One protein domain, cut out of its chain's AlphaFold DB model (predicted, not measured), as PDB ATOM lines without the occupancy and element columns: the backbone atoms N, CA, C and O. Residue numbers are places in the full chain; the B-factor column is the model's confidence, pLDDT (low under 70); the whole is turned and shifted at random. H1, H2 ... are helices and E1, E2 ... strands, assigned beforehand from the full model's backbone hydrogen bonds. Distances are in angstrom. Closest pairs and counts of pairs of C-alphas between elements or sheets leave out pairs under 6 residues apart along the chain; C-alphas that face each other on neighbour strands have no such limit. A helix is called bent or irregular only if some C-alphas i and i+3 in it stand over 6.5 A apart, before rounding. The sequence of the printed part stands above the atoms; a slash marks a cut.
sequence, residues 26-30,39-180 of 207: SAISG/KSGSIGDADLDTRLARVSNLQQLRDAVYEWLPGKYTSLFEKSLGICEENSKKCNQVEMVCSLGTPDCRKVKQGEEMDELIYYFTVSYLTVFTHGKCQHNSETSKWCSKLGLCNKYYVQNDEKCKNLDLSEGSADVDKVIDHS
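This is residues 26 to 30 and 39 to 180 of the 207 residues of an uncharacterized protein of Ustilago hordei (strain Uh4875-4) (UniProt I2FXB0). Two long helices, H3 and H4, cross each other at a steep angle, and each end of this elongated model holds a small two-stranded hairpin with long loops: E1 and E2 at one end, E3 and E4 at the other. H2 folds back along the first part of H3, H5 packs on H4 towards the E3 and E4 end, and the short piece H1 lies beside E2. The printed part has 147 residues, with five named helices and four named strands in the order H1, H2, H3, E1, E2, H4, E3, E4, H5; each sheet is an antiparallel pair, E1 - E2 and E3 - E4. The class is mostly helix, with 61 helix and 13 strand residues among the 74 in named elements. The whole is compact, with a radius of gyration of the C-alphas of 17.1 A, and spans 51 by 32 by 26 A.

H1, residues 26 to 30, begins at C-alpha 26, (82.690, 97.597, 115.421). After a cut, H2 takes residues 46 to 52 and measures 9.9 A from first to last C-alpha. H3, residues 58 to 79, is the longest helix at 32.0 A and begins at C-alpha 58, (106.078, 110.864, 105.509). It has a kink of 33 degrees near residue 72 and is irregular, but only just: C-alphas 72 and 75 are 6.8 A apart. E1 is residues 81 to 84, 10.0 A long, and E2 is residues 97 to 99. H4, residues 112 to 130, is 26.5 A long, and E3, residues 131 to 133, follows it with no residue between. E4 is residues 149 to 151. H5, residues 171 to 178, is 10.1 A long and ends at C-alpha 178, (88.739, 109.209, 119.000).

H1 touches no helix; the closest C-alphas of H1 and E2 are those of Ala 27 and Cys 98, 6.8 A apart. H2 and H3 form a helical hairpin and touch, closest at the C-alphas of Arg 51 and Ala 64, 6.1 A, at a shallow tilt of 29 degrees, opposite ways; H3 uses residues 61 to 68 alone. H3 and H4 touch at a steep tilt of 50 degrees, opposite ways, closest at the C-alphas of Tyr 66 and Thr 122, 6.0 A; H4 uses residues 118 to 126 alone. H3 is near both E1 and E2, through its residues 73 to 79, with 5 pairs of C-alphas within 10 A for each strand. E1 and E2 are a hairpin, antiparallel at 123 degrees, with N 82 and O 98 within hydrogen-bond range at 2.8 A. Residues 83 to 84 of E1 also pair, antiparallel, with residues 105 to 106. E3 and E4 are a hairpin, antiparallel at 140 degrees, with N 150 and O 132 within hydrogen-bond range at 2.9 A. Residues 132 to 133 of E3 pair, antiparallel, with residues 162 to 163. H4, with residues 124 to 128 alone, touches H5 at a steep tilt of 48 degrees, opposite ways, closest at the C-alphas of Val 128 and Val 173, 6.6 A. Helix packing is mostly crossed, but only just, with 1 of these 3 pairs at a shallow tilt. H2 and H4 are apart. In H1, H2, H4 and H5 every O i to N i+4 pair is within hydrogen-bond range; in H3 14 of 18 are.

The C-alphas of Gly 101 and Ser 138, the two farthest apart, are 51.9 A from each other. Residues 31 to 38 are not printed, and C-alphas 30 and 39 are 19.5 A apart across this cut. The links E1 to E2, E2 to H4, E3 to E4 and E4 to H5 are long. Mean pLDDT of the printed part is 80.7; 19 residues are under 70, among them residues 26 to 30, 39 to 44 and 92 to 95.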
ATOM      1  N   SER A  26      83.153  98.981 115.621       38.22
ATOM      2  CA  SER A  26      82.690  97.597 115.421       38.22
ATOM      3  C   SER A  26      82.719  97.121 113.958       38.22
ATOM      4  O   SER A  26      83.235  96.035 113.676       38.22
ATOM      5  N   ALA A  27      82.253  97.930 113.001       36.69
ATOM      6  CA  ALA A  27      82.121  97.492 111.609       36.69
ATOM      7  C   ALA A  27      83.452  97.509 110.841       36.69
ATOM      8  O   ALA A  27      83.698  96.631 110.008       36.69
ATOM      9  N   ILE A  28      84.333  98.470 111.144       40.47
ATOM     10  CA  ILE A  28      85.681  98.520 110.563       40.47
ATOM     11  C   ILE A  28      86.608  97.547 111.307       40.47
ATOM     12  O   ILE A  28      87.364  96.840 110.648       40.47
ATOM     13  N   SER A  29      86.537  97.411 112.640       39.56
ATOM     14  CA  SER A  29      87.463  96.517 113.360       39.56
ATOM     15  C   SER A  29      87.233  95.035 113.048       39.56
ATOM     16  O   SER A  29      88.209  94.325 112.803       39.56
ATOM     17  N   GLY A  30      85.971  94.596 112.935       37.03
ATOM     18  CA  GLY A  30      85.623  93.173 112.830       37.03
ATOM     19  C   GLY A  30      86.023  92.476 111.530       37.03
ATOM     20  O   GLY A  30      86.195  91.258 111.501       37.03
ATOM     21  N   LYS A  39     102.769  90.706 118.071       42.34
ATOM     22  CA  LYS A  39     104.057  91.000 118.730       42.34
ATOM     23  C   LYS A  39     105.071  91.780 117.890       42.34
ATOM     24  O   LYS A  39     106.000  92.319 118.483       42.34
ATOM     25  N   SER A  40     104.945  91.838 116.562       46.00
ATOM     26  CA  SER A  40     105.979  92.450 115.706       46.00
ATOM     27  C   SER A  40     105.689  93.899 115.308       46.00
ATOM     28  O   SER A  40     106.586  94.571 114.808       46.00
ATOM     29  N   GLY A  41     104.464  94.395 115.524       51.09
ATOM     30  CA  GLY A  41     104.022  95.677 114.961       51.09
ATOM     31  C   GLY A  41     103.759  95.622 113.449       51.09
ATOM     32  O   GLY A  41     103.616  96.669 112.829       51.09
ATOM     33  N   SER A  42     103.715  94.416 112.871       54.53
ATOM     34  CA  SER A  42     103.218  94.151 111.516       54.53
ATOM     35  C   SER A  42     101.708  94.359 111.477       54.53
ATOM     36  O   SER A  42     101.016  94.063 112.451       54.53
ATOM     37  N   ILE A  43     101.197  94.847 110.350       62.06
ATOM     38  CA  ILE A  43      99.760  95.055 110.100       62.06
ATOM     39  C   ILE A  43      99.065  93.734 109.745       62.06
ATOM     40  O   ILE A  43      97.841  93.636 109.762       62.06
ATOM     41  N   GLY A  44      99.855  92.693 109.474       67.25
ATOM     42  CA  GLY A  44      99.388  91.390 109.024       67.25
ATOM     43  C   GLY A  44      99.126  91.313 107.528       67.25
ATOM     44  O   GLY A  44      98.645  90.287 107.050       67.25
ATOM     45  N   ASP A  45      99.516  92.352 106.789       80.25
ATOM     46  CA  ASP A  45      99.541  92.362 105.336       80.25
ATOM     47  C   ASP A  45     100.985  92.438 104.831       80.25
ATOM     48  O   ASP A  45     101.648  93.466 104.949       80.25
ATOM     49  N   ALA A  46     101.474  91.340 104.251       80.38
ATOM     50  CA  ALA A  46     102.876  91.220 103.854       80.38
ATOM     51  C   ALA A  46     103.307  92.258 102.800       80.38
ATOM     52  O   ALA A  46     104.478  92.650 102.782       80.38
ATOM     53  N   ASP A  47     102.390  92.702 101.931       84.19
ATOM     54  CA  ASP A  47     102.685  93.736 100.933       84.19
ATOM     55  C   ASP A  47     102.872  95.096 101.611       84.19
ATOM     56  O   ASP A  47     103.915  95.731 101.435       84.19
ATOM     57  N   LEU A  48     101.922  95.504 102.460       84.81
ATOM     58  CA  LEU A  48     102.043  96.758 103.200       84.81
ATOM     59  C   LEU A  48     103.243  96.749 104.144       84.81
ATOM     60  O   LEU A  48     104.018  97.698 104.132       84.81
ATOM     61  N   ASP A  49     103.467  95.673 104.897       80.44
ATOM     62  CA  ASP A  49     104.624  95.561 105.792       80.44
ATOM     63  C   ASP A  49     105.946  95.729 105.024       80.44
ATOM     64  O   ASP A  49     106.850  96.446 105.464       80.44
ATOM     65  N   THR A  50     106.051  95.122 103.835       85.06
ATOM     66  CA  THR A  50     107.227  95.257 102.964       85.06
ATOM     67  C   THR A  50     107.404  96.691 102.467       85.06
ATOM     68  O   THR A  50     108.536  97.178 102.388       85.06
ATOM     69  N   ARG A  51     106.308  97.380 102.128       87.56
ATOM     70  CA  ARG A  51     106.331  98.790 101.711       87.56
ATOM     71  C   ARG A  51     106.760  99.689 102.864       87.56
ATOM     72  O   ARG A  51     107.694 100.470 102.697       87.56
ATOM     73  N   LEU A  52     106.155  99.523 104.039       84.19
ATOM     74  CA  LEU A  52     106.452 100.306 105.239       84.19
ATOM     75  C   LEU A  52     107.901 100.151 105.701       84.19
ATOM     76  O   LEU A  52     108.513 101.132 106.109       84.19
ATOM     77  N   ALA A  53     108.490  98.962 105.562       83.75
ATOM     78  CA  ALA A  53     109.902  98.740 105.877       83.75
ATOM     79  C   ALA A  53     110.873  99.559 104.998       83.75
ATOM     80  O   ALA A  53     112.037  99.725 105.362       83.75
ATOM     81  N   ARG A  54     110.423 100.055 103.836       85.56
ATOM     82  CA  ARG A  54     111.225 100.857 102.892       85.56
ATOM     83  C   ARG A  54     110.954 102.356 102.987       85.56
ATOM     84  O   ARG A  54     111.631 103.135 102.320       85.56
ATOM     85  N   VAL A  55     109.967 102.760 103.780       85.94
ATOM     86  CA  VAL A  55     109.589 104.160 103.948       85.94
ATOM     87  C   VAL A  55     110.683 104.896 104.717       85.94
ATOM     88  O   VAL A  55     111.069 104.505 105.814       85.94
ATOM     89  N   SER A  56     111.155 106.004 104.152       83.38
ATOM     90  CA  SER A  56     112.168 106.878 104.763       83.38
ATOM     91  C   SER A  56     111.615 108.230 105.217       83.38
ATOM     92  O   SER A  56     112.287 108.959 105.944       83.38
ATOM     93  N   ASN A  57     110.405 108.596 104.783       82.38
ATOM     94  CA  ASN A  57     109.771 109.877 105.087       82.38
ATOM     95  C   ASN A  57     108.237 109.795 104.983       82.38
ATOM     96  O   ASN A  57     107.690 108.823 104.462       82.38
ATOM     97  N   LEU A  58     107.542 110.835 105.456       77.62
ATOM     98  CA  LEU A  58     106.078 110.864 105.509       77.62
ATOM     99  C   LEU A  58     105.412 110.803 104.125       77.62
ATOM    100  O   LEU A  58     104.343 110.215 104.001       77.62
ATOM    101  N   GLN A  59     106.039 111.361 103.087       81.81
ATOM    102  CA  GLN A  59     105.491 111.296 101.730       81.81
ATOM    103  C   GLN A  59     105.503 109.856 101.207       81.81
ATOM    104  O   GLN A  59     104.486 109.372 100.733       81.81
ATOM    105  N   GLN A  60     106.609 109.128 101.387       86.50
ATOM    106  CA  GLN A  60     106.678 107.709 101.019       86.50
ATOM    107  C   GLN A  60     105.697 106.851 101.827       86.50
ATOM    108  O   GLN A  60     105.156 105.887 101.293       86.50
ATOM    109  N   LEU A  61     105.460 107.196 103.099       84.75
ATOM    110  CA  LEU A  61     104.442 106.536 103.917       84.75
ATOM    111  C   LEU A  61     103.051 106.740 103.309       84.75
ATOM    112  O   LEU A  61     102.314 105.778 103.109       84.75
ATOM    113  N   ARG A  62     102.724 107.997 102.997       84.56
ATOM    114  CA  ARG A  62     101.480 108.405 102.345       84.56
ATOM    115  C   ARG A  62     101.268 107.646 101.041       84.56
ATOM    116  O   ARG A  62     100.239 106.997 100.897       84.56
ATOM    117  N   ASP A  63     102.253 107.670 100.152       86.69
ATOM    118  CA  ASP A  63     102.181 107.006  98.850       86.69
ATOM    119  C   ASP A  63     101.997 105.488  99.012       86.69
ATOM    120  O   ASP A  63     101.134 104.892  98.371       86.69
ATOM    121  N   ALA A  64     102.733 104.861  99.939       89.38
ATOM    122  CA  ALA A  64     102.605 103.433 100.218       89.38
ATOM    123  C   ALA A  64     101.195 103.039 100.688       89.38
ATOM    124  O   ALA A  64     100.682 102.005 100.260       89.38
ATOM    125  N   VAL A  65     100.571 103.848 101.552       87.50
ATOM    126  CA  VAL A  65      99.206 103.603 102.042       87.50
ATOM    127  C   VAL A  65      98.172 103.855 100.939       87.50
ATOM    128  O   VAL A  65      97.281 103.023 100.759       87.50
ATOM    129  N   TYR A  66      98.315 104.936 100.162       86.38
ATOM    130  CA  TYR A  66      97.422 105.248  99.036       86.38
ATOM    131  C   TYR A  66      97.422 104.168  97.960       86.38
ATOM    132  O   TYR A  66      96.365 103.827  97.443       86.38
ATOM    133  N   GLU A  67      98.587 103.627  97.605       89.38
ATOM    134  CA  GLU A  67      98.676 102.565  96.599       89.38
ATOM    135  C   GLU A  67      98.106 101.237  97.106       89.38
ATOM    136  O   GLU A  67      97.528 100.464  96.341       89.38
ATOM    137  N   TRP A  68      98.278 100.956  98.397       89.12
ATOM    138  CA  TRP A  68      97.840  99.705  99.003       89.12
ATOM    139  C   TRP A  68      96.319  99.642  99.197       89.12
ATOM    140  O   TRP A  68      95.703  98.604  98.932       89.12
ATOM    141  N   LEU A  69      95.696 100.745  99.624       87.75
ATOM    142  CA  LEU A  69      94.294 100.762 100.049       87.75
ATOM    143  C   LEU A  69      93.279 100.331  98.978       87.75
ATOM    144  O   LEU A  69      92.470  99.451  99.286       87.75
ATOM    145  N   PRO A  70      93.298 100.851  97.733       87.81
ATOM    146  CA  PRO A  70      92.361 100.421  96.696       87.81
ATOM    147  C   PRO A  70      92.408  98.907  96.465       87.81
ATOM    148  O   PRO A  70      91.377  98.237  96.440       87.81
ATOM    149  N   GLY A  71      93.614  98.330  96.404       85.94
ATOM    150  CA  GLY A  71      93.804  96.893  96.199       85.94
ATOM    151  C   GLY A  71      93.188  96.024  97.301       85.94
ATOM    152  O   GLY A  71      92.843  94.868  97.050       85.94
ATOM    153  N   LYS A  72      93.016  96.571  98.509       84.50
ATOM    154  CA  LYS A  72      92.377  95.881  99.637       84.50
ATOM    155  C   LYS A  72      90.888  96.144  99.740       84.50
ATOM    156  O   LYS A  72      90.118  95.208  99.949       84.50
ATOM    157  N   TYR A  73      90.480  97.394  99.582       83.94
ATOM    158  CA  TYR A  73      89.134  97.819  99.937       83.94
ATOM    159  C   TYR A  73      88.172  97.867  98.766       83.94
ATOM    160  O   TYR A  73      86.990  97.604  98.977       83.94
ATOM    161  N   THR A  74      88.633  98.112  97.535       86.38
ATOM    162  CA  THR A  74      87.729  98.224  96.383       86.38
ATOM    163  C   THR A  74      86.858  96.975  96.245       86.38
ATOM    164  O   THR A  74      85.639  97.086  96.166       86.38
ATOM    165  N   SER A  75      87.438  95.772  96.347       85.75
ATOM    166  CA  SER A  75      86.641  94.542  96.243       85.75
ATOM    167  C   SER A  75      85.684  94.333  97.424       85.75
ATOM    168  O   SER A  75      84.609  93.761  97.237       85.75
ATOM    169  N   LEU A  76      86.041  94.802  98.626       83.62
ATOM    170  CA  LEU A  76      85.160  94.745  99.794       83.62
ATOM    171  C   LEU A  76      83.957  95.674  99.613       83.62
ATOM    172  O   LEU A  76      82.828  95.237  99.820       83.62
ATOM    173  N   PHE A  77      84.157  96.910  99.156       86.50
ATOM    174  CA  PHE A  77      83.055  97.835  98.866       86.50
ATOM    175  C   PHE A  77      82.214  97.427  97.651       86.50
ATOM    176  O   PHE A  77      81.024  97.723  97.582       86.50
ATOM    177  N   GLU A  78      82.779  96.696  96.695       88.75
ATOM    178  CA  GLU A  78      81.997  96.159  95.578       88.75
ATOM    179  C   GLU A  78      81.062  95.014  95.994       88.75
ATOM    180  O   GLU A  78      79.968  94.867  95.431       88.75
ATOM    181  N   LYS A  79      81.501  94.178  96.946       88.88
ATOM    182  CA  LYS A  79      80.866  92.885  97.248       88.88
ATOM    183  C   LYS A  79      80.106  92.851  98.564       88.88
ATOM    184  O   LYS A  79      79.074  92.188  98.628       88.88
ATOM    185  N   SER A  80      80.620  93.501  99.602       87.75
ATOM    186  CA  SER A  80      80.175  93.285 100.982       87.75
ATOM    187  C   SER A  80      79.917  94.558 101.775       87.75
ATOM    188  O   SER A  80      79.123  94.503 102.708       87.75
ATOM    189  N   LEU A  81      80.539  95.685 101.426       88.88
ATOM    190  CA  LEU A  81      80.424  96.939 102.170       88.88
ATOM    191  C   LEU A  81      79.699  98.024 101.367       88.88
ATOM    192  O   LEU A  81      79.700  98.035 100.139       88.88
ATOM    193  N   GLY A  82      79.067  98.936 102.083       91.50
ATOM    194  CA  GLY A  82      78.364 100.098 101.569       91.50
ATOM    195  C   GLY A  82      78.528 101.283 102.511       91.50
ATOM    196  O   GLY A  82      79.312 101.226 103.458       91.50
ATOM    197  N   ILE A  83      77.770 102.343 102.261       91.31
ATOM    198  CA  ILE A  83      77.678 103.504 103.149       91.31
ATOM    199  C   ILE A  83      76.239 103.718 103.598       91.31
ATOM    200  O   ILE A  83      75.291 103.432 102.855       91.31
ATOM    201  N   CYS A  84      76.089 104.189 104.832       90.31
ATOM    202  CA  CYS A  84      74.790 104.508 105.400       90.31
ATOM    203  C   CYS A  84      74.174 105.714 104.682       90.31
ATOM    204  O   CYS A  84      74.853 106.708 104.422       90.31
ATOM    205  N   GLU A  85      72.880 105.650 104.368       87.81
ATOM    206  CA  GLU A  85      72.160 106.827 103.881       87.81
ATOM    207  C   GLU A  85      72.056 107.908 104.963       87.81
ATOM    208  O   GLU A  85      71.887 107.625 106.156       87.81
ATOM    209  N   GLU A  86      72.130 109.168 104.532       81.25
ATOM    210  CA  GLU A  86      71.995 110.324 105.409       81.25
ATOM    211  C   GLU A  86      70.639 110.259 106.133       81.25
ATOM    212  O   GLU A  86      69.588 110.146 105.500       81.25
ATOM    213  N   ASN A  87      70.649 110.340 107.466       80.44
ATOM    214  CA  ASN A  87      69.475 110.206 108.342       80.44
ATOM    215  C   ASN A  87      68.906 108.790 108.521       80.44
ATOM    216  O   ASN A  87      67.814 108.646 109.088       80.44
ATOM    217  N   SER A  88      69.619 107.735 108.118       82.56
ATOM    218  CA  SER A  88      69.193 106.385 108.484       82.56
ATOM    219  C   SER A  88      69.121 106.232 110.007       82.56
ATOM    220  O   SER A  88      70.020 106.644 110.734       82.56
ATOM    221  N   LYS A  89      68.034 105.634 110.503       83.56
ATOM    222  CA  LYS A  89      67.895 105.240 111.918       83.56
ATOM    223  C   LYS A  89      68.304 103.788 112.169       83.56
ATOM    224  O   LYS A  89      68.282 103.343 113.312       83.56
ATOM    225  N   LYS A  90      68.552 103.030 111.098       81.31
ATOM    226  CA  LYS A  90      68.787 101.578 111.119       81.31
ATOM    227  C   LYS A  90      70.227 101.222 110.779       81.31
ATOM    228  O   LYS A  90      70.730 100.215 111.259       81.31
ATOM    229  N   CYS A  91      70.860 102.052 109.966       79.88
ATOM    230  CA  CYS A  91      72.288 102.085 109.759       79.88
ATOM    231  C   CYS A  91      72.868 102.960 110.874       79.88
ATOM    232  O   CYS A  91      72.380 104.069 111.101       79.88
ATOM    233  N   ASN A  92      73.816 102.426 111.643       68.44
ATOM    234  CA  ASN A  92      74.404 103.138 112.770       68.44
ATOM    235  C   ASN A  92      75.047 104.431 112.250       68.44
ATOM    236  O   ASN A  92      76.058 104.361 111.570       68.44
ATOM    237  N   GLN A  93      74.473 105.603 112.541       60.34
ATOM    238  CA  GLN A  93      74.988 106.886 112.025       60.34
ATOM    239  C   GLN A  93      76.411 107.194 112.503       60.34
ATOM    240  O   GLN A  93      77.086 108.040 111.921       60.34
ATOM    241  N   VAL A  94      76.851 106.524 113.570       60.53
ATOM    242  CA  VAL A  94      78.216 106.606 114.089       60.53
ATOM    243  C   VAL A  94      79.200 105.921 113.127       60.53
ATOM    244  O   VAL A  94      80.339 106.354 113.001       60.53
ATOM    245  N   GLU A  95      78.762 104.909 112.379       67.69
ATOM    246  CA  GLU A  95      79.573 104.190 111.397       67.69
ATOM    247  C   GLU A  95      79.198 104.649 109.975       67.69
ATOM    248  O   GLU A  95      78.112 104.382 109.472       67.69
ATOM    249  N   MET A  96      80.113 105.337 109.281       78.31
ATOM    250  CA  MET A  96      79.890 105.755 107.883       78.31
ATOM    251  C   MET A  96      79.712 104.549 106.938       78.31
ATOM    252  O   MET A  96      79.037 104.649 105.912       78.31
ATOM    253  N   VAL A  97      80.315 103.410 107.289       85.56
ATOM    254  CA  VAL A  97      80.385 102.184 106.486       85.56
ATOM    255  C   VAL A  97      79.502 101.100 107.091       85.56
ATOM    256  O   VAL A  97      79.463 100.917 108.301       85.56
ATOM    257  N   CYS A  98      78.829 100.336 106.237       87.50
ATOM    258  CA  CYS A  98      77.885  99.296 106.634       87.50
ATOM    259  C   CYS A  98      78.018  98.043 105.764       87.50
ATOM    260  O   CYS A  98      78.573  98.087 104.669       87.50
ATOM    261  N   SER A  99      77.490  96.909 106.230       89.19
ATOM    262  CA  SER A  99      77.392  95.693 105.408       89.19
ATOM    263  C   SER A  99      76.234  95.792 104.414       89.19
ATOM    264  O   SER A  99      75.117  96.162 104.782       89.19
ATOM    265  N   LEU A 100      76.462  95.418 103.154       87.62
ATOM    266  CA  LEU A 100      75.400  95.375 102.147       87.62
ATOM    267  C   LEU A 100      74.294  94.401 102.570       87.62
ATOM    268  O   LEU A 100      74.558  93.276 102.988       87.62
ATOM    269  N   GLY A 101      73.042  94.842 102.436       89.12
ATOM    270  CA  GLY A 101      71.863  94.117 102.924       89.12
ATOM    271  C   GLY A 101      71.359  94.606 104.284       89.12
ATOM    272  O   GLY A 101      70.195  94.365 104.609       89.12
ATOM    273  N   THR A 102      72.169  95.356 105.041       90.12
ATOM    274  CA  THR A 102      71.675  96.133 106.186       90.12
ATOM    275  C   THR A 102      70.669  97.182 105.691       90.12
ATOM    276  O   THR A 102      70.918  97.821 104.665       90.12
ATOM    277  N   PRO A 103      69.522  97.377 106.370       91.88
ATOM    278  CA  PRO A 103      68.570  98.415 105.991       91.88
ATOM    279  C   PRO A 103      69.229  99.795 105.902       91.88
ATOM    280  O   PRO A 103      69.984 100.176 106.792       91.88
ATOM    281  N   ASP A 104      68.914 100.530 104.833       92.12
ATOM    282  CA  ASP A 104      69.454 101.860 104.513       92.12
ATOM    283  C   ASP A 104      70.983 101.890 104.267       92.12
ATOM    284  O   ASP A 104      71.605 102.954 104.266       92.12
ATOM    285  N   CYS A 105      71.596 100.723 104.044       93.50
ATOM    286  CA  CYS A 105      72.962 100.600 103.555       93.50
ATOM    287  C   CYS A 105      72.961 100.512 102.028       93.50
ATOM    288  O   CYS A 105      72.400  99.572 101.452       93.50
ATOM    289  N   ARG A 106      73.619 101.461 101.357       94.62
ATOM    290  CA  ARG A 106      73.709 101.479  99.891       94.62
ATOM    291  C   ARG A 106      75.123 101.218  99.407       94.62
ATOM    292  O   ARG A 106      76.100 101.494 100.095       94.62
ATOM    293  N   LYS A 107      75.237 100.736  98.170       95.50
ATOM    294  CA  LYS A 107      76.538 100.619  97.505       95.50
ATOM    295  C   LYS A 107      77.196 101.992  97.366       95.50
ATOM    296  O   LYS A 107      76.519 102.984  97.071       95.50
ATOM    297  N   VAL A 108      78.513 102.001  97.534       93.06
ATOM    298  CA  VAL A 108      79.361 103.146  97.200       93.06
ATOM    299  C   VAL A 108      79.381 103.294  95.682       93.06
ATOM    300  O   VAL A 108      79.556 102.318  94.944       93.06
ATOM    301  N   LYS A 109      79.139 104.508  95.203       93.56
ATOM    302  CA  LYS A 109      79.251 104.866  93.795       93.56
ATOM    303  C   LYS A 109      80.727 104.889  93.419       93.56
ATOM    304  O   LYS A 109      81.568 105.380  94.160       93.56
ATOM    305  N   GLN A 110      81.029 104.361  92.243       92.06
ATOM    306  CA  GLN A 110      82.378 104.439  91.690       92.06
ATOM    307  C   GLN A 110      82.731 105.889  91.324       92.06
ATOM    308  O   GLN A 110      81.837 106.708  91.092       92.06
ATOM    309  N   GLY A 111      84.029 106.180  91.226       91.94
ATOM    310  CA  GLY A 111      84.547 107.528  90.988       91.94
ATOM    311  C   GLY A 111      84.686 108.312  92.289       91.94
ATOM    312  O   GLY A 111      85.110 107.750  93.294       91.94
ATOM    313  N   GLU A 112      84.280 109.581  92.271       90.00
ATOM    314  CA  GLU A 112      84.534 110.558  93.341       90.00
ATOM    315  C   GLU A 112      84.140 110.068  94.745       90.00
ATOM    316  O   GLU A 112      84.930 110.187  95.671       90.00
ATOM    317  N   GLU A 113      82.981 109.420  94.905       89.81
ATOM    318  CA  GLU A 113      82.537 108.919  96.219       89.81
ATOM    319  C   GLU A 113      83.427 107.777  96.751       89.81
ATOM    320  O   GLU A 113      83.696 107.695  97.949       89.81
ATOM    321  N   MET A 114      83.915 106.897  95.870       89.62
ATOM    322  CA  MET A 114      84.881 105.863  96.250       89.62
ATOM    323  C   MET A 114      86.245 106.483  96.561       89.62
ATOM    324  O   MET A 114      86.888 106.079  97.528       89.62
ATOM    325  N   ASP A 115      86.674 107.463  95.767       88.44
ATOM    326  CA  ASP A 115      87.955 108.145  95.949       88.44
ATOM    327  C   ASP A 115      87.994 108.901  97.287       88.44
ATOM    328  O   ASP A 115      88.971 108.780  98.024       88.44
ATOM    329  N   GLU A 116      86.916 109.600  97.655       85.62
ATOM    330  CA  GLU A 116      86.754 110.259  98.961       85.62
ATOM    331  C   GLU A 116      86.795 109.264 100.124       85.62
ATOM    332  O   GLU A 116      87.407 109.517 101.166       85.62
ATOM    333  N   LEU A 117      86.175 108.100  99.950       85.88
ATOM    334  CA  LEU A 117      86.167 107.071 100.973       85.88
ATOM    335  C   LEU A 117      87.562 106.442 101.141       85.88
ATOM    336  O   LEU A 117      88.066 106.353 102.261       85.88
ATOM    337  N   ILE A 118      88.240 106.079 100.050       85.00
ATOM    338  CA  ILE A 118      89.636 105.607 100.091       85.00
ATOM    339  C   ILE A 118      90.551 106.672 100.698       85.00
ATOM    340  O   ILE A 118      91.430 106.349 101.502       85.00
ATOM    341  N   TYR A 119      90.329 107.938 100.357       83.25
ATOM    342  CA  TYR A 119      91.020 109.072 100.945       83.25
ATOM    343  C   TYR A 119      90.851 109.090 102.477       83.25
ATOM    344  O   TYR A 119      91.846 109.123 103.201       83.25
ATOM    345  N   TYR A 120      89.622 108.958 102.984       80.88
ATOM    346  CA  TYR A 120      89.331 108.900 104.421       80.88
ATOM    347  C   TYR A 120      90.056 107.748 105.135       80.88
ATOM    348  O   TYR A 120      90.689 107.937 106.182       80.88
ATOM    349  N   PHE A 121      90.013 106.546 104.550       81.31
ATOM    350  CA  PHE A 121      90.754 105.397 105.073       81.31
ATOM    351  C   PHE A 121      92.258 105.665 105.076       81.31
ATOM    352  O   PHE A 121      92.930 105.357 106.058       81.31
ATOM    353  N   THR A 122      92.785 106.298 104.026       80.56
ATOM    354  CA  THR A 122      94.207 106.649 103.932       80.56
ATOM    355  C   THR A 122      94.634 107.522 105.094       80.56
ATOM    356  O   THR A 122      95.606 107.195 105.775       80.56
ATOM    357  N   VAL A 123      93.887 108.589 105.373       77.06
ATOM    358  CA  VAL A 123      94.191 109.478 106.497       77.06
ATOM    359  C   VAL A 123      94.154 108.713 107.819       77.06
ATOM    360  O   VAL A 123      95.094 108.817 108.601       77.06
ATOM    361  N   SER A 124      93.141 107.871 108.030       78.00
ATOM    362  CA  SER A 124      93.006 107.051 109.244       78.00
ATOM    363  C   SER A 124      94.199 106.121 109.467       78.00
ATOM    364  O   SER A 124      94.779 106.085 110.554       78.00
ATOM    365  N   TYR A 125      94.624 105.414 108.421       83.00
ATOM    366  CA  TYR A 125      95.789 104.535 108.472       83.00
ATOM    367  C   TYR A 125      97.090 105.296 108.715       83.00
ATOM    368  O   TYR A 125      97.911 104.876 109.532       83.00
ATOM    369  N   LEU A 126      97.280 106.434 108.047       81.06
ATOM    370  CA  LEU A 126      98.463 107.268 108.251       81.06
ATOM    371  C   LEU A 126      98.556 107.772 109.683       81.06
ATOM    372  O   LEU A 126      99.638 107.762 110.272       81.06
ATOM    373  N   THR A 127      97.433 108.160 110.272       79.69
ATOM    374  CA  THR A 127      97.381 108.552 111.675       79.69
ATOM    375  C   THR A 127      97.811 107.405 112.572       79.69
ATOM    376  O   THR A 127      98.709 107.578 113.390       79.69
ATOM    377  N   VAL A 128      97.262 106.210 112.380       83.69
ATOM    378  CA  VAL A 128      97.648 105.041 113.174       83.69
ATOM    379  C   VAL A 128      99.144 104.723 113.020       83.69
ATOM    380  O   VAL A 128      99.833 104.507 114.014       83.69
ATOM    381  N   PHE A 129      99.695 104.765 111.804       83.56
ATOM    382  CA  PHE A 129     101.106 104.425 111.553       83.56
ATOM    383  C   PHE A 129     102.106 105.477 112.018       83.56
ATOM    384  O   PHE A 129     103.260 105.152 112.313       83.56
ATOM    385  N   THR A 130     101.686 106.735 112.089       84.44
ATOM    386  CA  THR A 130     102.531 107.820 112.593       84.44
ATOM    387  C   THR A 130     102.509 107.917 114.112       84.44
ATOM    388  O   THR A 130     103.394 108.559 114.678       84.44
ATOM    389  N   HIS A 131     101.574 107.247 114.789       86.69
ATOM    390  CA  HIS A 131     101.466 107.275 116.240       86.69
ATOM    391  C   HIS A 131     102.078 106.044 116.913       86.69
ATOM    392  O   HIS A 131     102.285 104.973 116.344       86.69
ATOM    393  N   GLY A 132     102.435 106.251 118.170       88.38
ATOM    394  CA  GLY A 132     102.966 105.267 119.087       88.38
ATOM    395  C   GLY A 132     102.420 105.517 120.483       88.38
ATOM    396  O   GLY A 132     101.748 106.517 120.739       88.38
ATOM    397  N   LYS A 133     102.742 104.613 121.401       90.44
ATOM    398  CA  LYS A 133     102.419 104.739 122.817       90.44
ATOM    399  C   LYS A 133     103.636 105.098 123.643       90.44
ATOM    400  O   LYS A 133     104.750 104.638 123.389       90.44
ATOM    401  N   CYS A 134     103.398 105.860 124.691       90.44
ATOM    402  CA  CYS A 134     104.413 106.330 125.613       90.44
ATOM    403  C   CYS A 134     103.834 106.436 127.026       90.44
ATOM    404  O   CYS A 134     102.624 106.498 127.233       90.44
ATOM    405  N   GLN A 135     104.712 106.437 128.025       90.81
ATOM    406  CA  GLN A 135     104.320 106.718 129.403       90.81
ATOM    407  C   GLN A 135     104.523 108.199 129.662       90.81
ATOM    408  O   GLN A 135     105.643 108.672 129.499       90.81
ATOM    409  N   HIS A 136     103.479 108.915 130.073       83.62
ATOM    410  CA  HIS A 136     103.595 110.328 130.416       83.62
ATOM    411  C   HIS A 136     104.351 110.478 131.748       83.62
ATOM    412  O   HIS A 136     103.826 110.152 132.812       83.62
ATOM    413  N   ASN A 137     105.604 110.927 131.690       83.56
ATOM    414  CA  ASN A 137     106.447 111.226 132.848       83.56
ATOM    415  C   ASN A 137     107.331 112.444 132.546       83.56
ATOM    416  O   ASN A 137     107.446 112.842 131.396       83.56
ATOM    417  N   SER A 138     108.007 113.011 133.546       71.06
ATOM    418  CA  SER A 138     108.785 114.252 133.387       71.06
ATOM    419  C   SER A 138     109.797 114.257 132.230       71.06
ATOM    420  O   SER A 138     110.100 115.321 131.697       71.06
ATOM    421  N   GLU A 139     110.331 113.098 131.835       75.69
ATOM    422  CA  GLU A 139     111.295 112.991 130.734       75.69
ATOM    423  C   GLU A 139     110.615 112.967 129.360       75.69
ATOM    424  O   GLU A 139     111.118 113.571 128.412       75.69
ATOM    425  N   THR A 140     109.477 112.285 129.244       76.38
ATOM    426  CA  THR A 140     108.732 112.105 127.989       76.38
ATOM    427  C   THR A 140     107.620 113.133 127.805       76.38
ATOM    428  O   THR A 140     107.145 113.302 126.688       76.38
ATOM    429  N   SER A 141     107.222 113.867 128.851       76.50
ATOM    430  CA  SER A 141     106.113 114.839 128.844       76.50
ATOM    431  C   SER A 141     106.249 115.923 127.770       76.50
ATOM    432  O   SER A 141     105.265 116.581 127.455       76.50
ATOM    433  N   LYS A 142     107.446 116.120 127.203       82.94
ATOM    434  CA  LYS A 142     107.680 117.057 126.094       82.94
ATOM    435  C   LYS A 142     107.036 116.612 124.779       82.94
ATOM    436  O   LYS A 142     106.687 117.462 123.972       82.94
ATOM    437  N   TRP A 143     106.924 115.306 124.550       83.56
ATOM    438  CA  TRP A 143     106.471 114.729 123.277       83.56
ATOM    439  C   TRP A 143     105.462 113.583 123.449       83.56
ATOM    440  O   TRP A 143     104.899 113.098 122.470       83.56
ATOM    441  N   CYS A 144     105.225 113.151 124.689       87.06
ATOM    442  CA  CYS A 144     104.205 112.190 125.068       87.06
ATOM    443  C   CYS A 144     102.960 112.920 125.568       87.06
ATOM    444  O   CYS A 144     103.011 113.629 126.579       87.06
ATOM    445  N   SER A 145     101.835 112.723 124.889       84.94
ATOM    446  CA  SER A 145     100.563 113.329 125.258       84.94
ATOM    447  C   SER A 145     100.066 112.833 126.618       84.94
ATOM    448  O   SER A 145     100.495 111.795 127.133       84.94
ATOM    449  N   LYS A 146      99.104 113.557 127.198       84.56
ATOM    450  CA  LYS A 146      98.414 113.134 128.428       84.56
ATOM    451  C   LYS A 146      97.674 111.804 128.259       84.56
ATOM    452  O   LYS A 146      97.445 111.120 129.251       84.56
ATOM    453  N   LEU A 147      97.329 111.427 127.025       82.69
ATOM    454  CA  LEU A 147      96.697 110.140 126.725       82.69
ATOM    455  C   LEU A 147      97.705 109.007 126.492       82.69
ATOM    456  O   LEU A 147      97.307 107.877 126.209       82.69
ATOM    457  N   GLY A 148      99.003 109.285 126.658       88.19
ATOM    458  CA  GLY A 148     100.061 108.300 126.468       88.19
ATOM    459  C   GLY A 148     100.334 108.003 124.997       88.19
ATOM    460  O   GLY A 148     100.740 106.890 124.671       88.19
ATOM    461  N   LEU A 149     100.102 108.979 124.116       88.06
ATOM    462  CA  LEU A 149     100.371 108.875 122.684       88.06
ATOM    463  C   LEU A 149     101.544 109.771 122.290       88.06
ATOM    464  O   LEU A 149     101.723 110.865 122.819       88.06
ATOM    465  N   CYS A 150     102.346 109.305 121.348       87.25
ATOM    466  CA  CYS A 150     103.463 110.042 120.772       87.25
ATOM    467  C   CYS A 150     103.412 109.917 119.255       87.25
ATOM    468  O   CYS A 150     102.907 108.930 118.726       87.25
ATOM    469  N   ASN A 151     103.957 110.899 118.546       85.31
ATOM    470  CA  ASN A 151     104.071 110.823 117.099       85.31
ATOM    471  C   ASN A 151     105.478 110.326 116.728       85.31
ATOM    472  O   ASN A 151     106.472 111.046 116.842       85.31
ATOM    473  N   LYS A 152     105.556 109.069 116.292       81.62
ATOM    474  CA  LYS A 152     106.793 108.356 115.951       81.62
ATOM    475  C   LYS A 152     107.574 109.010 114.818       81.62
ATOM    476  O   LYS A 152     108.784 108.807 114.727       81.62
ATOM    477  N   TYR A 153     106.905 109.779 113.961       77.25
ATOM    478  CA  TYR A 153     107.576 110.506 112.892       77.25
ATOM    479  C   TYR A 153     108.434 111.659 113.433       77.25
ATOM    480  O   TYR A 153     109.517 111.912 112.901       77.25
ATOM    481  N   TYR A 154     107.988 112.328 114.502       76.75
ATOM    482  CA  TYR A 154     108.710 113.452 115.107       76.75
ATOM    483  C   TYR A 154     109.709 113.017 116.183       76.75
ATOM    484  O   TYR A 154     110.799 113.576 116.268       76.75
ATOM    485  N   VAL A 155     109.380 111.997 116.979       80.81
ATOM    486  CA  VAL A 155     110.225 111.513 118.091       80.81
ATOM    487  C   VAL A 155     111.199 110.419 117.620       80.81
ATOM    488  O   VAL A 155     111.393 109.406 118.289       80.81
ATOM    489  N   GLN A 156     111.762 110.581 116.418       72.31
ATOM    490  CA  GLN A 156     112.505 109.536 115.701       72.31
ATOM    491  C   GLN A 156     113.487 108.775 116.606       72.31
ATOM    492  O   GLN A 156     114.356 109.375 117.237       72.31
ATOM    493  N   ASN A 157     113.380 107.444 116.611       69.06
ATOM    494  CA  ASN A 157     114.250 106.511 117.341       69.06
ATOM    495  C   ASN A 157     114.239 106.619 118.879       69.06
ATOM    496  O   ASN A 157     115.128 106.061 119.521       69.06
ATOM    497  N   ASP A 158     113.251 107.275 119.495       82.25
ATOM    498  CA  ASP A 158     113.085 107.194 120.949       82.25
ATOM    499  C   ASP A 158     112.394 105.877 121.337       82.25
ATOM    500  O   ASP A 158     111.211 105.660 121.064       82.25
ATOM    501  N   GLU A 159     113.132 104.988 122.007       86.81
ATOM    502  CA  GLU A 159     112.639 103.685 122.478       86.81
ATOM    503  C   GLU A 159     111.449 103.795 123.452       86.81
ATOM    504  O   GLU A 159     110.721 102.819 123.682       86.81
ATOM    505  N   LYS A 160     111.222 104.982 124.031       89.50
ATOM    506  CA  LYS A 160     110.080 105.268 124.905       89.50
ATOM    507  C   LYS A 160     108.795 105.534 124.106       89.50
ATOM    508  O   LYS A 160     107.719 105.481 124.704       89.50
ATOM    509  N   CYS A 161     108.880 105.782 122.794       89.69
ATOM    510  CA  CYS A 161     107.744 105.886 121.875       89.69
ATOM    511  C   CYS A 161     107.548 104.561 121.116       89.69
ATOM    512  O   CYS A 161     108.069 104.336 120.023       89.69
ATOM    513  N   LYS A 162     106.807 103.639 121.730       89.50
ATOM    514  CA  LYS A 162     106.615 102.269 121.233       89.50
ATOM    515  C   LYS A 162     105.528 102.212 120.163       89.50
ATOM    516  O   LYS A 162     104.638 103.052 120.141       89.50
ATOM    517  N   ASN A 163     105.551 101.187 119.314       85.12
ATOM    518  CA  ASN A 163     104.449 100.929 118.378       85.12
ATOM    519  C   ASN A 163     103.118 100.774 119.130       85.12
ATOM    520  O   ASN A 163     103.084 100.191 120.222       85.12
ATOM    521  N   LEU A 164     102.037 101.276 118.531       84.75
ATOM    522  CA  LEU A 164     100.682 100.936 118.958       84.75
ATOM    523  C   LEU A 164     100.463  99.430 118.786       84.75
ATOM    524  O   LEU A 164     101.075  98.793 117.924       84.75
ATOM    525  N   ASP A 165      99.587  98.864 119.610       81.56
ATOM    526  CA  ASP A 165      99.010  97.563 119.287       81.56
ATOM    527  C   ASP A 165      97.991  97.766 118.161       81.56
ATOM    528  O   ASP A 165      97.045  98.527 118.333       81.56
ATOM    529  N   LEU A 166      98.212  97.139 117.006       79.12
ATOM    530  CA  LEU A 166      97.340  97.250 115.830       79.12
ATOM    531  C   LEU A 166      96.337  96.094 115.736       79.12
ATOM    532  O   LEU A 166      95.773  95.849 114.669       79.12
ATOM    533  N   SER A 167      96.159  95.321 116.810       71.69
ATOM    534  CA  SER A 167      95.138  94.281 116.833       71.69
ATOM    535  C   SER A 167      93.729  94.867 116.889       71.69
ATOM    536  O   SER A 167      93.518  95.942 117.446       71.69
ATOM    537  N   GLU A 168      92.759  94.116 116.376       62.81
ATOM    538  CA  GLU A 168      91.333  94.411 116.529       62.81
ATOM    539  C   GLU A 168      90.950  94.710 117.989       62.81
ATOM    540  O   GLU A 168      91.366  93.997 118.909       62.81
ATOM    541  N   GLY A 169      90.175  95.781 118.197       66.75
ATOM    542  CA  GLY A 169      89.748  96.237 119.526       66.75
ATOM    543  C   GLY A 169      90.878  96.803 120.389       66.75
ATOM    544  O   GLY A 169      90.781  96.823 121.619       66.75
ATOM    545  N   SER A 170      91.994  97.200 119.773       79.12
ATOM    546  CA  SER A 170      93.078  97.855 120.489       79.12
ATOM    547  C   SER A 170      92.633  99.219 121.003       79.12
ATOM    548  O   SER A 170      92.473 100.168 120.238       79.12
ATOM    549  N   ALA A 171      92.584  99.345 122.330       82.00
ATOM    550  CA  ALA A 171      92.356 100.619 123.003       82.00
ATOM    551  C   ALA A 171      93.397 101.695 122.632       82.00
ATOM    552  O   ALA A 171      93.158 102.878 122.861       82.00
ATOM    553  N   ASP A 172      94.569 101.309 122.111       79.56
ATOM    554  CA  ASP A 172      95.570 102.258 121.619       79.56
ATOM    555  C   ASP A 172      95.131 102.877 120.277       79.56
ATOM    556  O   ASP A 172      95.292 104.080 120.084       79.56
ATOM    557  N   VAL A 173      94.553 102.075 119.374       79.50
ATOM    558  CA  VAL A 173      94.011 102.550 118.087       79.50
ATOM    559  C   VAL A 173      92.760 103.385 118.319       79.50
ATOM    560  O   VAL A 173      92.680 104.487 117.782       79.50
ATOM    561  N   ASP A 174      91.847 102.916 119.171       79.81
ATOM    562  CA  ASP A 174      90.613 103.640 119.494       79.81
ATOM    563  C   ASP A 174      90.934 105.038 120.035       79.81
ATOM    564  O   ASP A 174      90.452 106.035 119.511       79.81
ATOM    565  N   LYS A 175      91.879 105.147 120.981       81.50
ATOM    566  CA  LYS A 175      92.345 106.452 121.487       81.50
ATOM    567  C   LYS A 175      92.896 107.361 120.397       81.50
ATOM    568  O   LYS A 175      92.717 108.570 120.479       81.50
ATOM    569  N   VAL A 176      93.641 106.814 119.437       79.81
ATOM    570  CA  VAL A 176      94.191 107.618 118.343       79.81
ATOM    571  C   VAL A 176      93.058 108.150 117.480       79.81
ATOM    572  O   VAL A 176      93.043 109.345 117.205       79.81
ATOM    573  N   ILE A 177      92.108 107.304 117.089       76.44
ATOM    574  CA  ILE A 177      90.984 107.692 116.233       76.44
ATOM    575  C   ILE A 177      90.049 108.675 116.953       76.44
ATOM    576  O   ILE A 177      89.753 109.729 116.400       76.44
ATOM    577  N   ASP A 178      89.681 108.401 118.206       78.56
ATOM    578  CA  ASP A 178      88.739 109.209 119.000       78.56
ATOM    579  C   ASP A 178      89.242 110.627 119.303       78.56
ATOM    580  O   ASP A 178      88.456 111.532 119.587       78.56
ATOM    581  N   HIS A 179      90.560 110.824 119.276       73.94
ATOM    582  CA  HIS A 179      91.205 112.099 119.590       73.94
ATOM    583  C   HIS A 179      91.948 112.711 118.398       73.94
ATOM    584  O   HIS A 179      92.701 113.677 118.548       73.94
ATOM    585  N   SER A 180      91.749 112.150 117.211       67.06
ATOM    586  CA  SER A 180      92.218 112.719 115.957       67.06
ATOM    587  C   SER A 180      91.207 113.715 115.425       67.06
ATOM    588  O   SER A 180      90.039 113.372 115.259       67.06
TER     589      SER A 180